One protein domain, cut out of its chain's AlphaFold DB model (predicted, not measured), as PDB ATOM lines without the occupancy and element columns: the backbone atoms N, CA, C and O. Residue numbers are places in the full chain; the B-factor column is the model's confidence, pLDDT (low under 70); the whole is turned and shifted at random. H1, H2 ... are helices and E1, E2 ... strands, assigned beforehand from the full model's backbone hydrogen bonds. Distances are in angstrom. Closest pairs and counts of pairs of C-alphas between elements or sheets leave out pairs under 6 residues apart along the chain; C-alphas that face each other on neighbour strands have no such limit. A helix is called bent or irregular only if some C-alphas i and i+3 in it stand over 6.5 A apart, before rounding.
ATOM      1  N   GLU A 227      41.766  28.716 104.588       83.19
ATOM      2  CA  GLU A 227      42.705  27.599 104.493       83.19
ATOM      3  C   GLU A 227      43.902  27.871 103.566       83.19
ATOM      4  O   GLU A 227      44.952  27.244 103.730       83.19
ATOM      5  N   SER A 228      43.799  28.830 102.636       84.38
ATOM      6  CA  SER A 228      44.896  29.181 101.726       84.38
ATOM      7  C   SER A 228      46.069  29.848 102.451       84.38
ATOM      8  O   SER A 228      47.224  29.671 102.045       84.38
ATOM      9  N   ARG A 229      45.796  30.511 103.584       83.19
ATOM     10  CA  ARG A 229      46.796  31.067 104.510       83.19
ATOM     11  C   ARG A 229      47.670  29.979 105.136       83.19
ATOM     12  O   ARG A 229      48.751  30.266 105.649       83.19
ATOM     13  N   VAL A 230      47.194  28.733 105.144       80.06
ATOM     14  CA  VAL A 230      47.693  27.672 106.018       80.06
ATOM     15  C   VAL A 230      47.821  26.342 105.258       80.06
ATOM     16  O   VAL A 230      47.027  25.421 105.474       80.06
ATOM     17  N   PRO A 231      48.831  26.203 104.373       76.19
ATOM     18  CA  PRO A 231      49.011  24.986 103.591       76.19
ATOM     19  C   PRO A 231      49.249  23.762 104.502       76.19
ATOM     20  O   PRO A 231      50.003  23.867 105.483       76.19
ATOM     21  N   PRO A 232      48.639  22.593 104.205       71.75
ATOM     22  CA  PRO A 232      48.734  21.395 105.045       71.75
ATOM     23  C   PRO A 232      50.167  20.942 105.339       71.75
ATOM     24  O   PRO A 232      50.449  20.461 106.437       71.75
ATOM     25  N   GLU A 233      51.086  21.114 104.390       71.44
ATOM     26  CA  GLU A 233      52.492  20.732 104.525       71.44
ATOM     27  C   GLU A 233      53.200  21.579 105.588       71.44
ATOM     28  O   GLU A 233      53.867  21.034 106.469       71.44
ATOM     29  N   ALA A 234      53.000  22.901 105.566       68.75
ATOM     30  CA  ALA A 234      53.571  23.806 106.563       68.75
ATOM     31  C   ALA A 234      53.017  23.512 107.963       68.75
ATOM     32  O   ALA A 234      53.749  23.563 108.955       68.75
ATOM     33  N   TYR A 235      51.740  23.127 108.042       70.69
ATOM     34  CA  TYR A 235      51.130  22.713 109.298       70.69
ATOM     35  C   TYR A 235      51.741  21.418 109.833       70.69
ATOM     36  O   TYR A 235      52.065  21.330 111.017       70.69
ATOM     37  N   ALA A 236      51.941  20.422 108.967       61.94
ATOM     38  CA  ALA A 236      52.571  19.159 109.337       61.94
ATOM     39  C   ALA A 236      54.008  19.364 109.846       61.94
ATOM     40  O   ALA A 236      54.400  18.739 110.834       61.94
ATOM     41  N   ILE A 237      54.765  20.273 109.221       61.38
ATOM     42  CA  ILE A 237      56.098  20.682 109.682       61.38
ATOM     43  C   ILE A 237      55.999  21.311 111.074       61.38
ATOM     44  O   ILE A 237      56.682  20.867 111.992       61.38
ATOM     45  N   CYS A 238      55.107  22.283 111.265       63.16
ATOM     46  CA  CYS A 238      54.885  22.928 112.557       63.16
ATOM     47  C   CYS A 238      54.555  21.905 113.657       63.16
ATOM     48  O   CYS A 238      55.181  21.898 114.717       63.16
ATOM     49  N   LEU A 239      53.625  20.985 113.393       61.22
ATOM     50  CA  LEU A 239      53.270  19.916 114.330       61.22
ATOM     51  C   LEU A 239      54.465  19.028 114.702       61.22
ATOM     52  O   LEU A 239      54.557  18.593 115.849       61.22
ATOM     53  N   ALA A 240      55.394  18.779 113.773       50.03
ATOM     54  CA  ALA A 240      56.611  18.020 114.060       50.03
ATOM     55  C   ALA A 240      57.554  18.738 115.049       50.03
ATOM     56  O   ALA A 240      58.344  18.070 115.716       50.03
ATOM     57  N   TYR A 241      57.442  20.064 115.187       54.66
ATOM     58  CA  TYR A 241      58.259  20.898 116.077       54.66
ATOM     59  C   TYR A 241      57.573  21.303 117.398       54.66
ATOM     60  O   TYR A 241      58.123  22.138 118.124       54.66
ATOM     61  N   ASP A 242      56.435  20.683 117.735       57.62
ATOM     62  CA  ASP A 242      55.672  20.899 118.979       57.62
ATOM     63  C   ASP A 242      55.207  22.357 119.162       57.62
ATOM     64  O   ASP A 242      55.665  23.071 120.058       57.62
ATOM     65  N   ILE A 243      54.305  22.814 118.280       70.38
ATOM     66  CA  ILE A 243      53.760  24.177 118.352       70.38
ATOM     67  C   ILE A 243      52.977  24.451 119.632       70.38
ATOM     68  O   ILE A 243      52.239  23.599 120.138       70.38
ATOM     69  N   SER A 244      53.046  25.696 120.110       65.38
ATOM     70  CA  SER A 244      52.223  26.122 121.240       65.38
ATOM     71  C   SER A 244      50.712  25.919 120.970       65.38
ATOM     72  O   SER A 244      50.243  26.094 119.843       65.38
ATOM     73  N   PRO A 245      49.892  25.580 121.985       63.44
ATOM     74  CA  PRO A 245      48.434  25.494 121.860       63.44
ATOM     75  C   PRO A 245      47.770  26.768 121.328       63.44
ATOM     76  O   PRO A 245      46.771  26.695 120.614       63.44
ATOM     77  N   GLU A 246      48.314  27.930 121.686       65.31
ATOM     78  CA  GLU A 246      47.876  29.235 121.200       65.31
ATOM     79  C   GLU A 246      48.036  29.320 119.677       65.31
ATOM     80  O   GLU A 246      47.082  29.642 118.964       65.31
ATOM     81  N   SER A 247      49.202  28.926 119.171       73.62
ATOM     82  CA  SER A 247      49.459  28.802 117.744       73.62
ATOM     83  C   SER A 247      48.608  27.728 117.088       73.62
ATOM     84  O   SER A 247      47.947  28.010 116.096       73.62
ATOM     85  N   LYS A 248      48.510  26.529 117.667       75.75
ATOM     86  CA  LYS A 248      47.649  25.449 117.158       75.75
ATOM     87  C   LYS A 248      46.204  25.911 116.967       75.75
ATOM     88  O   LYS A 248      45.566  25.566 115.977       75.75
ATOM     89  N   LEU A 249      45.699  26.745 117.876       77.75
ATOM     90  CA  LEU A 249      44.395  27.377 117.732       77.75
ATOM     91  C   LEU A 249      44.346  28.336 116.527       77.75
ATOM     92  O   LEU A 249      43.342  28.334 115.826       77.75
ATOM     93  N   HIS A 250      45.382  29.143 116.269       78.12
ATOM     94  CA  HIS A 250      45.467  29.968 115.053       78.12
ATOM     95  C   HIS A 250      45.451  29.126 113.774       78.12
ATOM     96  O   HIS A 250      44.633  29.396 112.901       78.12
ATOM     97  N   TRP A 251      46.248  28.058 113.716       83.62
ATOM     98  CA  TRP A 251      46.246  27.117 112.593       83.62
ATOM     99  C   TRP A 251      44.855  26.497 112.388       83.62
ATOM    100  O   TRP A 251      44.300  26.560 111.296       83.62
ATOM    101  N   ILE A 252      44.228  25.971 113.445       84.19
ATOM    102  CA  ILE A 252      42.905  25.333 113.355       84.19
ATOM    103  C   ILE A 252      41.812  26.306 112.905       84.19
ATOM    104  O   ILE A 252      40.945  25.913 112.128       84.19
ATOM    105  N   LYS A 253      41.826  27.560 113.373       87.19
ATOM    106  CA  LYS A 253      40.858  28.571 112.917       87.19
ATOM    107  C   LYS A 253      40.929  28.743 111.412       87.19
ATOM    108  O   LYS A 253      39.883  28.713 110.772       87.19
ATOM    109  N   SER A 254      42.143  28.879 110.882       86.31
ATOM    110  CA  SER A 254      42.317  29.105 109.456       86.31
ATOM    111  C   SER A 254      41.938  27.905 108.618       86.31
ATOM    112  O   SER A 254      41.376  28.052 107.550       86.31
ATOM    113  N   ARG A 255      42.145  26.696 109.138       87.62
ATOM    114  CA  ARG A 255      41.693  25.484 108.454       87.62
ATOM    115  C   ARG A 255      40.182  25.260 108.532       87.62
ATOM    116  O   ARG A 255      39.626  24.576 107.684       87.62
ATOM    117  N   LEU A 256      39.513  25.789 109.559       90.94
ATOM    118  CA  LEU A 256      38.051  25.749 109.661       90.94
ATOM    119  C   LEU A 256      37.385  26.817 108.792       90.94
ATOM    120  O   LEU A 256      36.265  26.602 108.338       90.94
ATOM    121  N   ALA A 257      38.017  27.973 108.601       93.81
ATOM    122  CA  ALA A 257      37.525  29.008 107.708       93.81
ATOM    123  C   ALA A 257      37.885  28.643 106.261       93.81
ATOM    124  O   ALA A 257      39.044  28.547 105.890       93.81
ATOM    125  N   ILE A 258      36.875  28.440 105.427       93.81
ATOM    126  CA  ILE A 258      37.048  28.106 104.000       93.81
ATOM    127  C   ILE A 258      36.967  29.344 103.112       93.81
ATOM    128  O   ILE A 258      37.285  29.288 101.931       93.81
ATOM    129  N   GLY A 259      36.523  30.468 103.667       94.19
ATOM    130  CA  GLY A 259      36.508  31.731 102.956       94.19
ATOM    131  C   GLY A 259      35.707  32.800 103.676       94.19
ATOM    132  O   GLY A 259      35.040  32.575 104.689       94.19
ATOM    133  N   THR A 260      35.745  33.989 103.098       96.06
ATOM    134  CA  THR A 260      34.937  35.135 103.510       96.06
ATOM    135  C   THR A 260      33.987  35.511 102.378       96.06
ATOM    136  O   THR A 260      34.297  35.303 101.210       96.06
ATOM    137  N   ARG A 261      32.824  36.080 102.688       96.69
ATOM    138  CA  ARG A 261      31.930  36.766 101.747       96.69
ATOM    139  C   ARG A 261      31.784  38.197 102.242       96.69
ATOM    140  O   ARG A 261      31.348  38.418 103.366       96.69
ATOM    141  N   ILE A 262      32.187  39.154 101.419       96.44
ATOM    142  CA  ILE A 262      32.153  40.577 101.753       96.44
ATOM    143  C   ILE A 262      30.963  41.174 101.004       96.44
ATOM    144  O   ILE A 262      30.877  41.033  99.787       96.44
ATOM    145  N   GLU A 263      30.040  41.808 101.728       96.31
ATOM    146  CA  GLU A 263      28.822  42.417 101.182       96.31
ATOM    147  C   GLU A 263      28.845  43.933 101.468       96.31
ATOM    148  O   GLU A 263      28.224  44.387 102.436       96.31
ATOM    149  N   PRO A 264      29.568  44.741 100.655       93.94
ATOM    150  CA  PRO A 264      29.770  46.173 100.906       93.94
ATOM    151  C   PRO A 264      28.461  46.955 101.059       93.94
ATOM    152  O   PRO A 264      28.345  47.780 101.960       93.94
ATOM    153  N   GLU A 265      27.452  46.627 100.247       93.12
ATOM    154  CA  GLU A 265      26.127  47.270 100.257       93.12
ATOM    155  C   GLU A 265      25.334  47.024 101.548       93.12
ATOM    156  O   GLU A 265      24.440  47.792 101.902       93.12
ATOM    157  N   ARG A 266      25.640  45.933 102.257       95.38
ATOM    158  CA  ARG A 266      24.990  45.568 103.522       95.38
ATOM    159  C   ARG A 266      25.848  45.938 104.726       95.38
ATOM    160  O   ARG A 266      25.385  45.808 105.853       95.38
ATOM    161  N   HIS A 267      27.072  46.419 104.495       95.88
ATOM    162  CA  HIS A 267      28.075  46.665 105.530       95.88
ATOM    163  C   HIS A 267      28.381  45.406 106.368       95.88
ATOM    164  O   HIS A 267      28.693  45.496 107.558       95.88
ATOM    165  N   GLU A 268      28.304  44.226 105.746       97.31
ATOM    166  CA  GLU A 268      28.430  42.919 106.401       97.31
ATOM    167  C   GLU A 268      29.605  42.119 105.826       97.31
ATOM    168  O   GLU A 268      29.892  42.154 104.626       97.31
ATOM    169  N   ILE A 269      30.276  41.366 106.699       97.94
ATOM    170  CA  ILE A 269      31.252  40.342 106.319       97.94
ATOM    171  C   ILE A 269      30.756  39.008 106.871       97.94
ATOM    172  O   ILE A 269      30.515  38.883 108.066       97.94
ATOM    173  N   THR A 270      30.615  37.993 106.025       98.19
ATOM    174  CA  THR A 270      30.283  36.630 106.455       98.19
ATOM    175  C   THR A 270      31.519  35.746 106.374       98.19
ATOM    176  O   THR A 270      32.138  35.657 105.318       98.19
ATOM    177  N   VAL A 271      31.870  35.057 107.457       97.62
ATOM    178  CA  VAL A 271      32.894  34.000 107.428       97.62
ATOM    179  C   VAL A 271      32.218  32.659 107.185       97.62
ATOM    180  O   VAL A 271      31.267  32.312 107.885       97.62
ATOM    181  N   VAL A 272      32.693  31.901 106.202       97.19
ATOM    182  CA  VAL A 272      32.167  30.569 105.900       97.19
ATOM    183  C   VAL A 272      33.077  29.531 106.549       97.19
ATOM    184  O   VAL A 272      34.284  29.521 106.306       97.19
ATOM    185  N   PHE A 273      32.502  28.665 107.382       95.94
ATOM    186  CA  PHE A 273      33.228  27.605 108.076       95.94
ATOM    187  C   PHE A 273      32.915  26.226 107.495       95.94
ATOM    188  O   PHE A 273      31.748  25.848 107.372       95.94
ATOM    189  N   GLY A 274      33.964  25.465 107.197       94.44
ATOM    190  CA  GLY A 274      33.906  24.075 106.775       94.44
ATOM    191  C   GLY A 274      33.937  23.170 107.996       94.44
ATOM    192  O   GLY A 274      34.964  23.036 108.661       94.44
ATOM    193  N   LEU A 275      32.794  22.576 108.328       93.62
ATOM    194  CA  LEU A 275      32.679  21.661 109.450       93.62
ATOM    195  C   LEU A 275      32.950  20.221 109.004       93.62
ATOM    196  O   LEU A 275      32.365  19.784 108.010       93.62
ATOM    197  N   PRO A 276      33.759  19.465 109.765       91.31
ATOM    198  CA  PRO A 276      33.899  18.030 109.558       91.31
ATOM    199  C   PRO A 276      32.555  17.314 109.670       91.31
ATOM    200  O   PRO A 276      31.713  17.668 110.502       91.31
ATOM    201  N   ARG A 277      32.379  16.266 108.868       92.50
ATOM    202  CA  ARG A 277      31.180  15.427 108.885       92.50
ATOM    203  C   ARG A 277      31.174  14.516 110.118       92.50
ATOM    204  O   ARG A 277      32.233  14.056 110.559       92.50
ATOM    205  N   PRO A 278      30.004  14.180 110.692       89.31
ATOM    206  CA  PRO A 278      29.929  13.321 111.875       89.31
ATOM    207  C   PRO A 278      30.610  11.961 111.690       89.31
ATOM    208  O   PRO A 278      31.269  11.465 112.608       89.31
ATOM    209  N   GLU A 279      30.513  11.383 110.491       90.19
ATOM    210  CA  GLU A 279      31.085  10.078 110.157       90.19
ATOM    211  C   GLU A 279      32.616  10.074 110.248       90.19
ATOM    212  O   GLU A 279      33.205   9.040 110.568       90.19
ATOM    213  N   GLU A 280      33.252  11.229 110.039       86.75
ATOM    214  CA  GLU A 280      34.704  11.402 110.113       86.75
ATOM    215  C   GLU A 280      35.222  11.310 111.561       86.75
ATOM    216  O   GLU A 280      36.347  10.859 111.804       86.75
ATOM    217  N   PHE A 281      34.393  11.644 112.562       79.00
ATOM    218  CA  PHE A 281      34.751  11.442 113.971       79.00
ATOM    219  C   PHE A 281      34.437  10.041 114.494       79.00
ATOM    220  O   PHE A 281      35.008   9.645 115.516       79.00
ATOM    221  N   GLY A 282      33.551   9.306 113.824       80.75
ATOM    222  CA  GLY A 282      33.116   7.962 114.192       80.75
ATOM    223  C   GLY A 282      31.594   7.822 114.253       80.75
ATOM    224  O   GLY A 282      30.868   8.787 114.467       80.75
ATOM    225  N   LYS A 283      31.107   6.581 114.122       79.38
ATOM    226  CA  LYS A 283      29.678   6.243 113.928       79.38
ATOM    227  C   LYS A 283      28.714   6.746 115.015       79.38
ATOM    228  O   LYS A 283      27.515   6.810 114.770       79.38
ATOM    229  N   ASP A 284      29.221   7.079 116.202       79.44
ATOM    230  CA  ASP A 284      28.412   7.492 117.355       79.44
ATOM    231  C   ASP A 284      28.350   9.020 117.551       79.44
ATOM    232  O   ASP A 284      27.656   9.502 118.455       79.44
ATOM    233  N   ILE A 285      29.076   9.797 116.741       81.44
ATOM    234  CA  ILE A 285      29.094  11.258 116.839       81.44
ATOM    235  C   ILE A 285      27.951  11.834 116.004       81.44
ATOM    236  O   ILE A 285      27.710  11.427 114.875       81.44
ATOM    237  N   LYS A 286      27.208  12.777 116.590       87.62
ATOM    238  CA  LYS A 286      26.132  13.518 115.917       87.62
ATOM    239  C   LYS A 286      26.622  14.910 115.548       87.62
ATOM    240  O   LYS A 286      27.404  15.480 116.307       87.62
ATOM    241  N   GLN A 287      26.058  15.504 114.494       87.12
ATOM    242  CA  GLN A 287      26.364  16.883 114.090       87.12
ATOM    243  C   GLN A 287      26.237  17.877 115.250       87.12
ATOM    244  O   GLN A 287      27.150  18.646 115.505       87.12
ATOM    245  N   SER A 288      25.195  17.743 116.079       82.31
ATOM    246  CA  SER A 288      24.993  18.605 117.252       82.31
ATOM    247  C   SER A 288      26.165  18.612 118.243       82.31
ATOM    248  O   SER A 288      26.342  19.577 118.981       82.31
ATOM    249  N   TRP A 289      26.929  17.515 118.321       85.50
ATOM    250  CA  TRP A 289      28.133  17.452 119.152       85.50
ATOM    251  C   TRP A 289      29.266  18.261 118.521       85.50
ATOM    252  O   TRP A 289      29.916  19.026 119.226       85.50
ATOM    253  N   ILE A 290      29.471  18.126 117.207       84.06
ATOM    254  CA  ILE A 290      30.456  18.918 116.460       84.06
ATOM    255  C   ILE A 290      30.110  20.398 116.590       84.06
ATOM    256  O   ILE A 290      30.962  21.182 116.995       84.06
ATOM    257  N   ASP A 291      28.845  20.758 116.376       84.75
ATOM    258  CA  ASP A 291      28.364  22.129 116.510       84.75
ATOM    259  C   ASP A 291      28.655  22.674 117.915       84.75
ATOM    260  O   ASP A 291      29.200  23.768 118.045       84.75
ATOM    261  N   GLU A 292      28.375  21.915 118.985       80.94
ATOM    262  CA  GLU A 292      28.664  22.331 120.369       80.94
ATOM    263  C   GLU A 292      30.167  22.567 120.608       80.94
ATOM    264  O   GLU A 292      30.533  23.470 121.365       80.94
ATOM    265  N   ARG A 293      31.041  21.778 119.966       83.69
ATOM    266  CA  ARG A 293      32.500  21.853 120.139       83.69
ATOM    267  C   ARG A 293      33.183  22.893 119.260       83.69
ATOM    268  O   ARG A 293      34.127  23.530 119.722       83.69
ATOM    269  N   VAL A 294      32.696  23.095 118.042       86.56
ATOM    270  CA  VAL A 294      33.251  24.056 117.081       86.56
ATOM    271  C   VAL A 294      32.667  25.456 117.290       86.56
ATOM    272  O   VAL A 294      33.375  26.441 117.094       86.56
ATOM    273  N   SER A 295      31.427  25.580 117.783       85.56
ATOM    274  CA  SER A 295      30.777  26.881 118.036       85.56
ATOM    275  C   SER A 295      31.622  27.870 118.854       85.56
ATOM    276  O   SER A 295      31.620  29.055 118.520       85.56
ATOM    277  N   PRO A 296      32.342  27.465 119.924       79.56
ATOM    278  CA  PRO A 296      33.245  28.366 120.637       79.56
ATOM    279  C   PRO A 296      34.384  28.904 119.764       79.56
ATOM    280  O   PRO A 296      34.737  30.071 119.914       79.56
ATOM    281  N   ILE A 297      34.928  28.090 118.852       84.50
ATOM    282  CA  ILE A 297      35.998  28.491 117.926       84.50
ATOM    283  C   ILE A 297      35.445  29.447 116.871       84.50
ATOM    284  O   ILE A 297      36.004  30.524 116.693       84.50
ATOM    285  N   ILE A 298      34.307  29.112 116.248       91.25
ATOM    286  CA  ILE A 298      33.604  29.999 115.302       91.25
ATOM    287  C   ILE A 298      33.337  31.352 115.952       91.25
ATOM    288  O   ILE A 298      33.708  32.395 115.422       91.25
ATOM    289  N   ARG A 299      32.745  31.338 117.152       86.38
ATOM    290  CA  ARG A 299      32.462  32.563 117.896       86.38
ATOM    291  C   ARG A 299      33.738  33.339 118.180       86.38
ATOM    292  O   ARG A 299      33.720  34.551 118.041       86.38
ATOM    293  N   PHE A 300      34.815  32.665 118.580       84.00
ATOM    294  CA  PHE A 300      36.096  33.324 118.798       84.00
ATOM    295  C   PHE A 300      36.550  34.063 117.531       84.00
ATOM    296  O   PHE A 300      36.862  35.245 117.624       84.00
ATOM    297  N   VAL A 301      36.558  33.402 116.367       89.12
ATOM    298  CA  VAL A 301      36.990  34.004 115.090       89.12
ATOM    299  C   VAL A 301      36.114  35.199 114.726       89.12
ATOM    300  O   VAL A 301      36.625  36.277 114.436       89.12
ATOM    301  N   CYS A 302      34.791  35.044 114.803       93.38
ATOM    302  CA  CYS A 302      33.870  36.135 114.497       93.38
ATOM    303  C   CYS A 302      34.033  37.320 115.453       93.38
ATOM    304  O   CYS A 302      33.921  38.462 115.021       93.38
ATOM    305  N   GLU A 303      34.266  37.083 116.746       86.25
ATOM    306  CA  GLU A 303      34.496  38.175 117.696       86.25
ATOM    307  C   GLU A 303      35.821  38.889 117.447       86.25
ATOM    308  O   GLU A 303      35.842  40.114 117.517       86.25
ATOM    309  N   ASP A 304      36.883  38.159 117.104       86.56
ATOM    310  CA  ASP A 304      38.182  38.749 116.766       86.56
ATOM    311  C   ASP A 304      38.058  39.693 115.556       86.56
ATOM    312  O   ASP A 304      38.450  40.857 115.620       86.56
ATOM    313  N   LEU A 305      37.363  39.254 114.501       93.75
ATOM    314  CA  LEU A 305      37.054  40.096 113.342       93.75
ATOM    315  C   LEU A 305      36.138  41.281 113.681       93.75
ATOM    316  O   LEU A 305      36.336  42.380 113.168       93.75
ATOM    317  N   LYS A 306      35.135  41.105 114.555       93.81
ATOM    318  CA  LYS A 306      34.289  42.227 115.012       93.81
ATOM    319  C   LYS A 306      35.110  43.270 115.752       93.81
ATOM    320  O   LYS A 306      34.834  44.462 115.629       93.81
ATOM    321  N   GLU A 307      36.080  42.843 116.553       87.31
ATOM    322  CA  GLU A 307      37.006  43.753 117.217       87.31
ATOM    323  C   GLU A 307      37.881  44.498 116.202       87.31
ATOM    324  O   GLU A 307      38.013  45.716 116.331       87.31
ATOM    325  N   GLU A 308      38.382  43.824 115.160       93.88
ATOM    326  CA  GLU A 308      39.111  44.493 114.072       93.88
ATOM    327  C   GLU A 308      38.248  45.526 113.349       93.88
ATOM    328  O   GLU A 308      38.645  46.689 113.263       93.88
ATOM    329  N   ILE A 309      37.031  45.153 112.931       95.75
ATOM    330  CA  ILE A 309      36.070  46.066 112.296       95.75
ATOM    331  C   ILE A 309      35.833  47.294 113.173       95.75
ATOM    332  O   ILE A 309      35.918  48.428 112.695       95.75
ATOM    333  N   ARG A 310      35.573  47.106 114.473       92.00
ATOM    334  CA  ARG A 310      35.376  48.226 115.407       92.00
ATOM    335  C   ARG A 310      36.606  49.128 115.474       92.00
ATOM    336  O   ARG A 310      36.438  50.344 115.544       92.00
ATOM    337  N   SER A 311      37.807  48.550 115.425       91.94
ATOM    338  CA  SER A 311      39.060  49.307 115.478       91.94
ATOM    339  C   SER A 311      39.281  50.189 114.242       91.94
ATOM    340  O   SER A 311      39.841  51.276 114.366       91.94
ATOM    341  N   VAL A 312      38.786  49.780 113.066       96.25
ATOM    342  CA  VAL A 312      38.979  50.510 111.795       96.25
ATOM    343  C   VAL A 312      37.795  51.401 111.404       96.25
ATOM    344  O   VAL A 312      37.966  52.388 110.687       96.25
ATOM    345  N   THR A 313      36.586  51.110 111.903       94.94
ATOM    346  CA  THR A 313      35.334  51.776 111.484       94.94
ATOM    347  C   THR A 313      35.391  53.294 111.637       94.94
ATOM    348  O   THR A 313      34.898  54.029 110.780       94.94
ATOM    349  N   LYS A 314      35.991  53.792 112.726       94.19
ATOM    350  CA  LYS A 314      36.113  55.233 112.971       94.19
ATOM    351  C   LYS A 314      36.950  55.912 111.885       94.19
ATOM    352  O   LYS A 314      36.497  56.912 111.332       94.19
ATOM    353  N   ALA A 315      38.120  55.360 111.562       95.56
ATOM    354  CA  ALA A 315      39.018  55.904 110.547       95.56
ATOM    355  C   ALA A 315      38.353  55.936 109.163       95.56
ATOM    356  O   ALA A 315      38.355  56.980 108.510       95.56
ATOM    357  N   ILE A 316      37.693  54.838 108.768       95.88
ATOM    358  CA  ILE A 316      36.988  54.747 107.480       95.88
ATOM    359  C   ILE A 316      35.860  55.788 107.405       95.88
ATOM    360  O   ILE A 316      35.794  56.570 106.460       95.88
ATOM    361  N   ARG A 317      35.008  55.878 108.436       93.88
ATOM    362  CA  ARG A 317      33.890  56.843 108.458       93.88
ATOM    363  C   ARG A 317      34.359  58.295 108.455       93.88
ATOM    364  O   ARG A 317      33.736  59.142 107.821       93.88
ATOM    365  N   GLN A 318      35.435  58.604 109.175       93.44
ATOM    366  CA  GLN A 318      35.944  59.969 109.275       93.44
ATOM    367  C   GLN A 318      36.675  60.450 108.019       93.44
ATOM    368  O   GLN A 318      36.887  61.657 107.895       93.44
ATOM    369  N   ALA A 319      37.048  59.556 107.097       91.94
ATOM    370  CA  ALA A 319      37.565  59.967 105.796       91.94
ATOM    371  C   ALA A 319      36.515  60.722 104.961       91.94
ATOM    372  O   ALA A 319      36.893  61.469 104.065       91.94
ATOM    373  N   GLY A 320      35.218  60.570 105.271       82.12
ATOM    374  CA  GLY A 320      34.131  61.344 104.656       82.12
ATOM    375  C   GLY A 320      33.877  61.019 103.181       82.12
ATOM    376  O   GLY A 320      33.230  61.801 102.489       82.12
ATOM    377  N   ARG A 321      34.397  59.887 102.703       87.50
ATOM    378  CA  ARG A 321      34.283  59.405 101.319       87.50
ATOM    379  C   ARG A 321      33.167  58.374 101.205       87.50
ATOM    380  O   ARG A 321      32.772  57.787 102.212       87.50
ATOM    381  N   LYS A 322      32.693  58.092  99.991       93.00
ATOM    382  CA  LYS A 322      31.670  57.050  99.743       93.00
ATOM    383  C   LYS A 322      32.235  55.624  99.791       93.00
ATOM    384  O   LYS A 322      31.735  54.728  99.121       93.00
ATOM    385  N   LEU A 323      33.295  55.416 100.564       94.75
ATOM    386  CA  LEU A 323      33.954  54.127 100.688       94.75
ATOM    387  C   LEU A 323      33.186  53.217 101.665       94.75
ATOM    388  O   LEU A 323      32.655  53.712 102.667       94.75
ATOM    389  N   PRO A 324      33.127  51.896 101.419       94.56
ATOM    390  CA  PRO A 324      32.422  50.981 102.308       94.56
ATOM    391  C   PRO A 324      33.089  50.893 103.678       94.56
ATOM    392  O   PRO A 324      34.301  50.719 103.789       94.56
ATOM    393  N   PHE A 325      32.279  50.929 104.728       94.50
ATOM    394  CA  PHE A 325      32.661  50.461 106.056       94.50
ATOM    395  C   PHE A 325      31.814  49.244 106.416       94.50
ATOM    396  O   PHE A 325      30.782  48.996 105.797       94.50
ATOM    397  N   TYR A 326      32.235  48.494 107.427       96.44
ATOM    398  CA  TYR A 326      31.545  47.285 107.869       96.44
ATOM    399  C   TYR A 326      31.123  47.454 109.322       96.44
ATOM    400  O   TYR A 326      31.786  48.160 110.081       96.44
ATOM    401  N   ILE A 327      29.996  46.860 109.702       94.12
ATOM    402  CA  ILE A 327      29.426  47.001 111.050       94.12
ATOM    403  C   ILE A 327      29.259  45.667 111.767       94.12
ATOM    404  O   ILE A 327      29.193  45.655 112.998       94.12
ATOM    405  N   ASP A 328      29.206  44.559 111.028       93.44
ATOM    406  CA  ASP A 328      28.993  43.243 111.615       93.44
ATOM    407  C   ASP A 328      29.771  42.136 110.900       93.44
ATOM    408  O   ASP A 328      30.133  42.240 109.726       93.44
ATOM    409  N   VAL A 329      29.996  41.062 111.656       96.81
ATOM    410  CA  VAL A 329      30.528  39.791 111.165       96.81
ATOM    411  C   VAL A 329      29.487  38.712 111.406       96.81
ATOM    412  O   VAL A 329      29.123  38.413 112.552       96.81
ATOM    413  N   LEU A 330      29.027  38.118 110.317       97.06
ATOM    414  CA  LEU A 330      28.157  36.956 110.301       97.06
ATOM    415  C   LEU A 330      28.994  35.689 110.108       97.06
ATOM    416  O   LEU A 330      30.183  35.742 109.784       97.06
ATOM    417  N   HIS A 331      28.371  34.534 110.312       97.12
ATOM    418  CA  HIS A 331      28.975  33.264 109.937       97.12
ATOM    419  C   HIS A 331      27.957  32.352 109.280       97.12
ATOM    420  O   HIS A 331      26.802  32.306 109.701       97.12
ATOM    421  N   ASP A 332      28.446  31.598 108.306       97.25
ATOM    422  CA  ASP A 332      27.767  30.459 107.712       97.25
ATOM    423  C   ASP A 332      28.598  29.201 107.994       97.25
ATOM    424  O   ASP A 332      29.815  29.260 108.182       97.25
ATOM    425  N   THR A 333      27.943  28.047 108.030       95.56
ATOM    426  CA  THR A 333      28.607  26.747 108.171       95.56
ATOM    427  C   THR A 333      28.174  25.841 107.033       95.56
ATOM    428  O   THR A 333      26.978  25.752 106.749       95.56
ATOM    429  N   CYS A 334      29.109  25.117 106.436       94.88
ATOM    430  CA  CYS A 334      28.806  24.015 105.534       94.88
ATOM    431  C   CYS A 334      29.621  22.782 105.915       94.88
ATOM    432  O   CYS A 334      30.612  22.876 106.632       94.88
ATOM    433  N   GLU A 335      29.206  21.614 105.441       92.62
ATOM    434  CA  GLU A 335      30.001  20.402 105.607       92.62
ATOM    435  C   GLU A 335      31.186  20.429 104.639       92.62
ATOM    436  O   GLU A 335      31.006  20.623 103.436       92.62
ATOM    437  N   ALA A 336      32.388  20.195 105.157       90.00
ATOM    438  CA  ALA A 336      33.611  20.085 104.377       90.00
ATOM    439  C   ALA A 336      34.350  18.803 104.770       90.00
ATOM    440  O   ALA A 336      34.389  18.427 105.943       90.00
ATOM    441  N   GLY A 337      34.918  18.111 103.778       86.19
ATOM    442  CA  GLY A 337      35.784  16.967 104.051       86.19
ATOM    443  C   GLY A 337      37.014  17.437 104.815       86.19
ATOM    444  O   GLY A 337      37.633  18.425 104.427       86.19
ATOM    445  N   THR A 338      37.348  16.751 105.901       86.38
ATOM    446  CA  THR A 338      38.457  17.151 106.771       86.38
ATOM    447  C   THR A 338      39.528  16.076 106.757       86.38
ATOM    448  O   THR A 338      39.241  14.890 106.927       86.38
ATOM    449  N   ASP A 339      40.787  16.464 106.555       83.69
ATOM    450  CA  ASP A 339      41.858  15.475 106.553       83.69
ATOM    451  C   ASP A 339      42.038  14.842 107.956       83.69
ATOM    452  O   ASP A 339      41.764  15.476 108.985       83.69
ATOM    453  N   PRO A 340      42.532  13.591 108.036       78.81
ATOM    454  CA  PRO A 340      42.678  12.882 109.306       78.81
ATOM    455  C   PRO A 340      43.537  13.594 110.360       78.81
ATOM    456  O   PRO A 340      43.279  13.427 111.556       78.81
ATOM    457  N   GLN A 341      44.549  14.371 109.955       76.31
ATOM    458  CA  GLN A 341      45.413  15.094 110.887       76.31
ATOM    459  C   GLN A 341      44.643  16.247 111.535       76.31
ATOM    460  O   GLN A 341      44.604  16.331 112.762       76.31
ATOM    461  N   MET A 342      43.923  17.053 110.748       81.44
ATOM    462  CA  MET A 342      43.059  18.112 111.283       81.44
ATOM    463  C   MET A 342      41.968  17.575 112.207       81.44
ATOM    464  O   MET A 342      41.704  18.174 113.247       81.44
ATOM    465  N   LEU A 343      41.354  16.433 111.884       82.69
ATOM    466  CA  LEU A 343      40.371  15.795 112.769       82.69
ATOM    467  C   LEU A 343      40.980  15.420 114.123       82.69
ATOM    468  O   LEU A 343      40.356  15.624 115.168       82.69
ATOM    469  N   ASN A 344      42.199  14.877 114.120       75.44
ATOM    470  CA  ASN A 344      42.919  14.559 115.349       75.44
ATOM    471  C   ASN A 344      43.289  15.821 116.131       75.44
ATOM    472  O   ASN A 344      43.124  15.849 117.349       75.44
ATOM    473  N   ASP A 345      43.690  16.884 115.443       76.25
ATOM    474  CA  ASP A 345      44.024  18.158 116.073       76.25
ATOM    475  C   ASP A 345      42.806  18.884 116.630       76.25
ATOM    476  O   ASP A 345      42.893  19.463 117.707       76.25
ATOM    477  N   LEU A 346      41.656  18.809 115.959       80.88
ATOM    478  CA  LEU A 346      40.381  19.290 116.484       80.88
ATOM    479  C   LEU A 346      39.987  18.509 117.735       80.88
ATOM    480  O   LEU A 346      39.628  19.116 118.742       80.88
ATOM    481  N   ARG A 347      40.103  17.172 117.712       76.69
ATOM    482  CA  ARG A 347      39.879  16.339 118.908       76.69
ATOM    483  C   ARG A 347      40.787  16.783 120.051       76.69
ATOM    484  O   ARG A 347      40.302  16.987 121.161       76.69
ATOM    485  N   GLU A 348      42.074  16.966 119.782       70.88
ATOM    486  CA  GLU A 348      43.045  17.390 120.785       70.88
ATOM    487  C   GLU A 348      42.760  18.809 121.298       70.88
ATOM    488  O   GLU A 348      42.731  19.028 122.507       70.88
ATOM    489  N   LEU A 349      42.473  19.764 120.409       72.50
ATOM    490  CA  LEU A 349      42.151  21.146 120.755       72.50
ATOM    491  C   LEU A 349      40.883  21.215 121.603       72.50
ATOM    492  O   LEU A 349      40.885  21.897 122.624       72.50
ATOM    493  N   PHE A 350      39.818  20.495 121.236       71.31
ATOM    494  CA  PHE A 350      38.602  20.437 122.049       71.31
ATOM    495  C   PHE A 350      38.905  19.924 123.453       71.31
ATOM    496  O   PHE A 350      38.389  20.463 124.430       71.31
ATOM    497  N   MET A 351      39.774  18.919 123.568       66.88
ATOM    498  CA  MET A 351      40.168  18.354 124.855       66.88
ATOM    499  C   MET A 351      41.044  19.320 125.660       66.88
ATOM    500  O   MET A 351      40.761  19.556 126.834       66.88
ATOM    501  N   ASN A 352      42.054  19.935 125.045       65.44
ATOM    502  CA  ASN A 352      42.963  20.879 125.694       65.44
ATOM    503  C   ASN A 352      42.250  22.175 126.100       65.44
ATOM    504  O   ASN A 352      42.414  22.642 127.229       65.44
ATOM    505  N   PHE A 353      41.425  22.742 125.216       65.56
ATOM    506  CA  PHE A 353      40.648  23.948 125.493       65.56
ATOM    507  C   PHE A 353      39.699  23.718 126.663       65.56
ATOM    508  O   PHE A 353      39.753  24.460 127.646       65.56
ATOM    509  N   ASP A 354      38.903  22.645 126.609       66.56
ATOM    510  CA  ASP A 354      38.020  22.273 127.707       66.56
ATOM    511  C   ASP A 354      38.825  22.089 129.015       66.56
ATOM    512  O   ASP A 354      38.420  22.615 130.048       66.56
ATOM    513  N   ILE A 355      39.993  21.427 129.003       69.06
ATOM    514  CA  ILE A 355      40.834  21.246 130.203       69.06
ATOM    515  C   ILE A 355      41.282  22.599 130.781       69.06
ATOM    516  O   ILE A 355      41.281  22.809 131.998       69.06
ATOM    517  N   MET A 356      41.660  23.556 129.938       62.31
ATOM    518  CA  MET A 356      42.121  24.859 130.418       62.31
ATOM    519  C   MET A 356      40.980  25.674 131.035       62.31
ATOM    520  O   MET A 356      41.140  26.267 132.113       62.31
ATOM    521  N   VAL A 357      39.803  25.662 130.404       65.81
ATOM    522  CA  VAL A 357      38.681  26.526 130.794       65.81
ATOM    523  C   VAL A 357      37.754  25.898 131.833       65.81
ATOM    524  O   VAL A 357      37.108  26.634 132.582       65.81
ATOM    525  N   HIS A 358      37.702  24.564 131.958       73.00
ATOM    526  CA  HIS A 358      36.647  23.922 132.740       73.00
ATOM    527  C   HIS A 358      36.766  24.238 134.241       73.00
ATOM    528  O   HIS A 358      37.814  23.999 134.845       73.00
TER     529      HIS A 358
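This is residues 227 to 358 of the 750 residues of the protein "Initiation factor 2 subunit family protein" of Syntrophorhabdus sp. PtaU1.Bin153 (UniProt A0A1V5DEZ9). One long helix, H4, covers one face of a narrow, strongly twisted three-stranded sheet, in two layers, and together they make the long axis. H2, its centre the nearest of the elements to the mean of the C-alphas at 7.9 A, packs on H5 at a steep tilt of 49 degrees, and H1 is beyond H2, its centre 18.1 A from that mean. The printed part has 132 residues, in the order H1 H2 E1 E2 H3 H4 E3 H5; the class is mixed, and the mixed sheet runs E1, E2, E3. It is only just compact, close to loose, with a radius of gyration of the C-alphas of 16.8 A and spans of 54 by 32 by 31 A.

H1, residues 232 to 240, is close to but not clearly touching H2, residues 245 to 256: their closest C-alphas, of Tyr 235 and Trp 251, are 7.4 A apart. E1, residues 257 to 263, and E2, residues 268 to 275, form an antiparallel hairpin, with N 261 and O 270 within hydrogen-bond range at 2.8 A. H2 only grazes the sheet, with residues 253 to 256. H3, residues 278 to 281, is close to but not clearly touching H4, residues 287 to 318; the closest C-alphas, of Pro 278 and Gln 287, are 5.5 A apart. E3, residues 328 to 335, is parallel to E2, with N 332 and O 271 within hydrogen-bond range at 2.9 A. E2, H3, H4 and E3 form a strand-helix-strand unit, two parallel neighbour strands with helices between, its crossover right-handed. H4 is on the sheet at a height of 7.0 A, over E2 and E3, and runs along the strands. H5, residues 340 to 357, touches H2 with residues 342 to 349 alone, closest at C-alphas Leu 346 and Ile 252, 7.3 A. Every O i to N i+4 pair is within hydrogen-bond range in H1, H2 and H5, and 24 of 28 in H4; H3 is too short for one.

H1 begins at C-alpha 232, (48.734, 21.395, 105.045). H4 is 44.4 A long, with a kink of 42 degrees near residue 294, and irregular, C-alphas 311 and 314 being 7.1 A apart. H5, 25.8 A long, ends at C-alpha 357, (38.681, 26.526, 130.794).

The two C-alphas farthest apart, of Lys 283 and Gly 320, are 56.1 A apart. The printed part has no cut and no long link. The model's pLDDT is under 70 at residues 234, 236 to 242, 244 to 246 and 351 to 357.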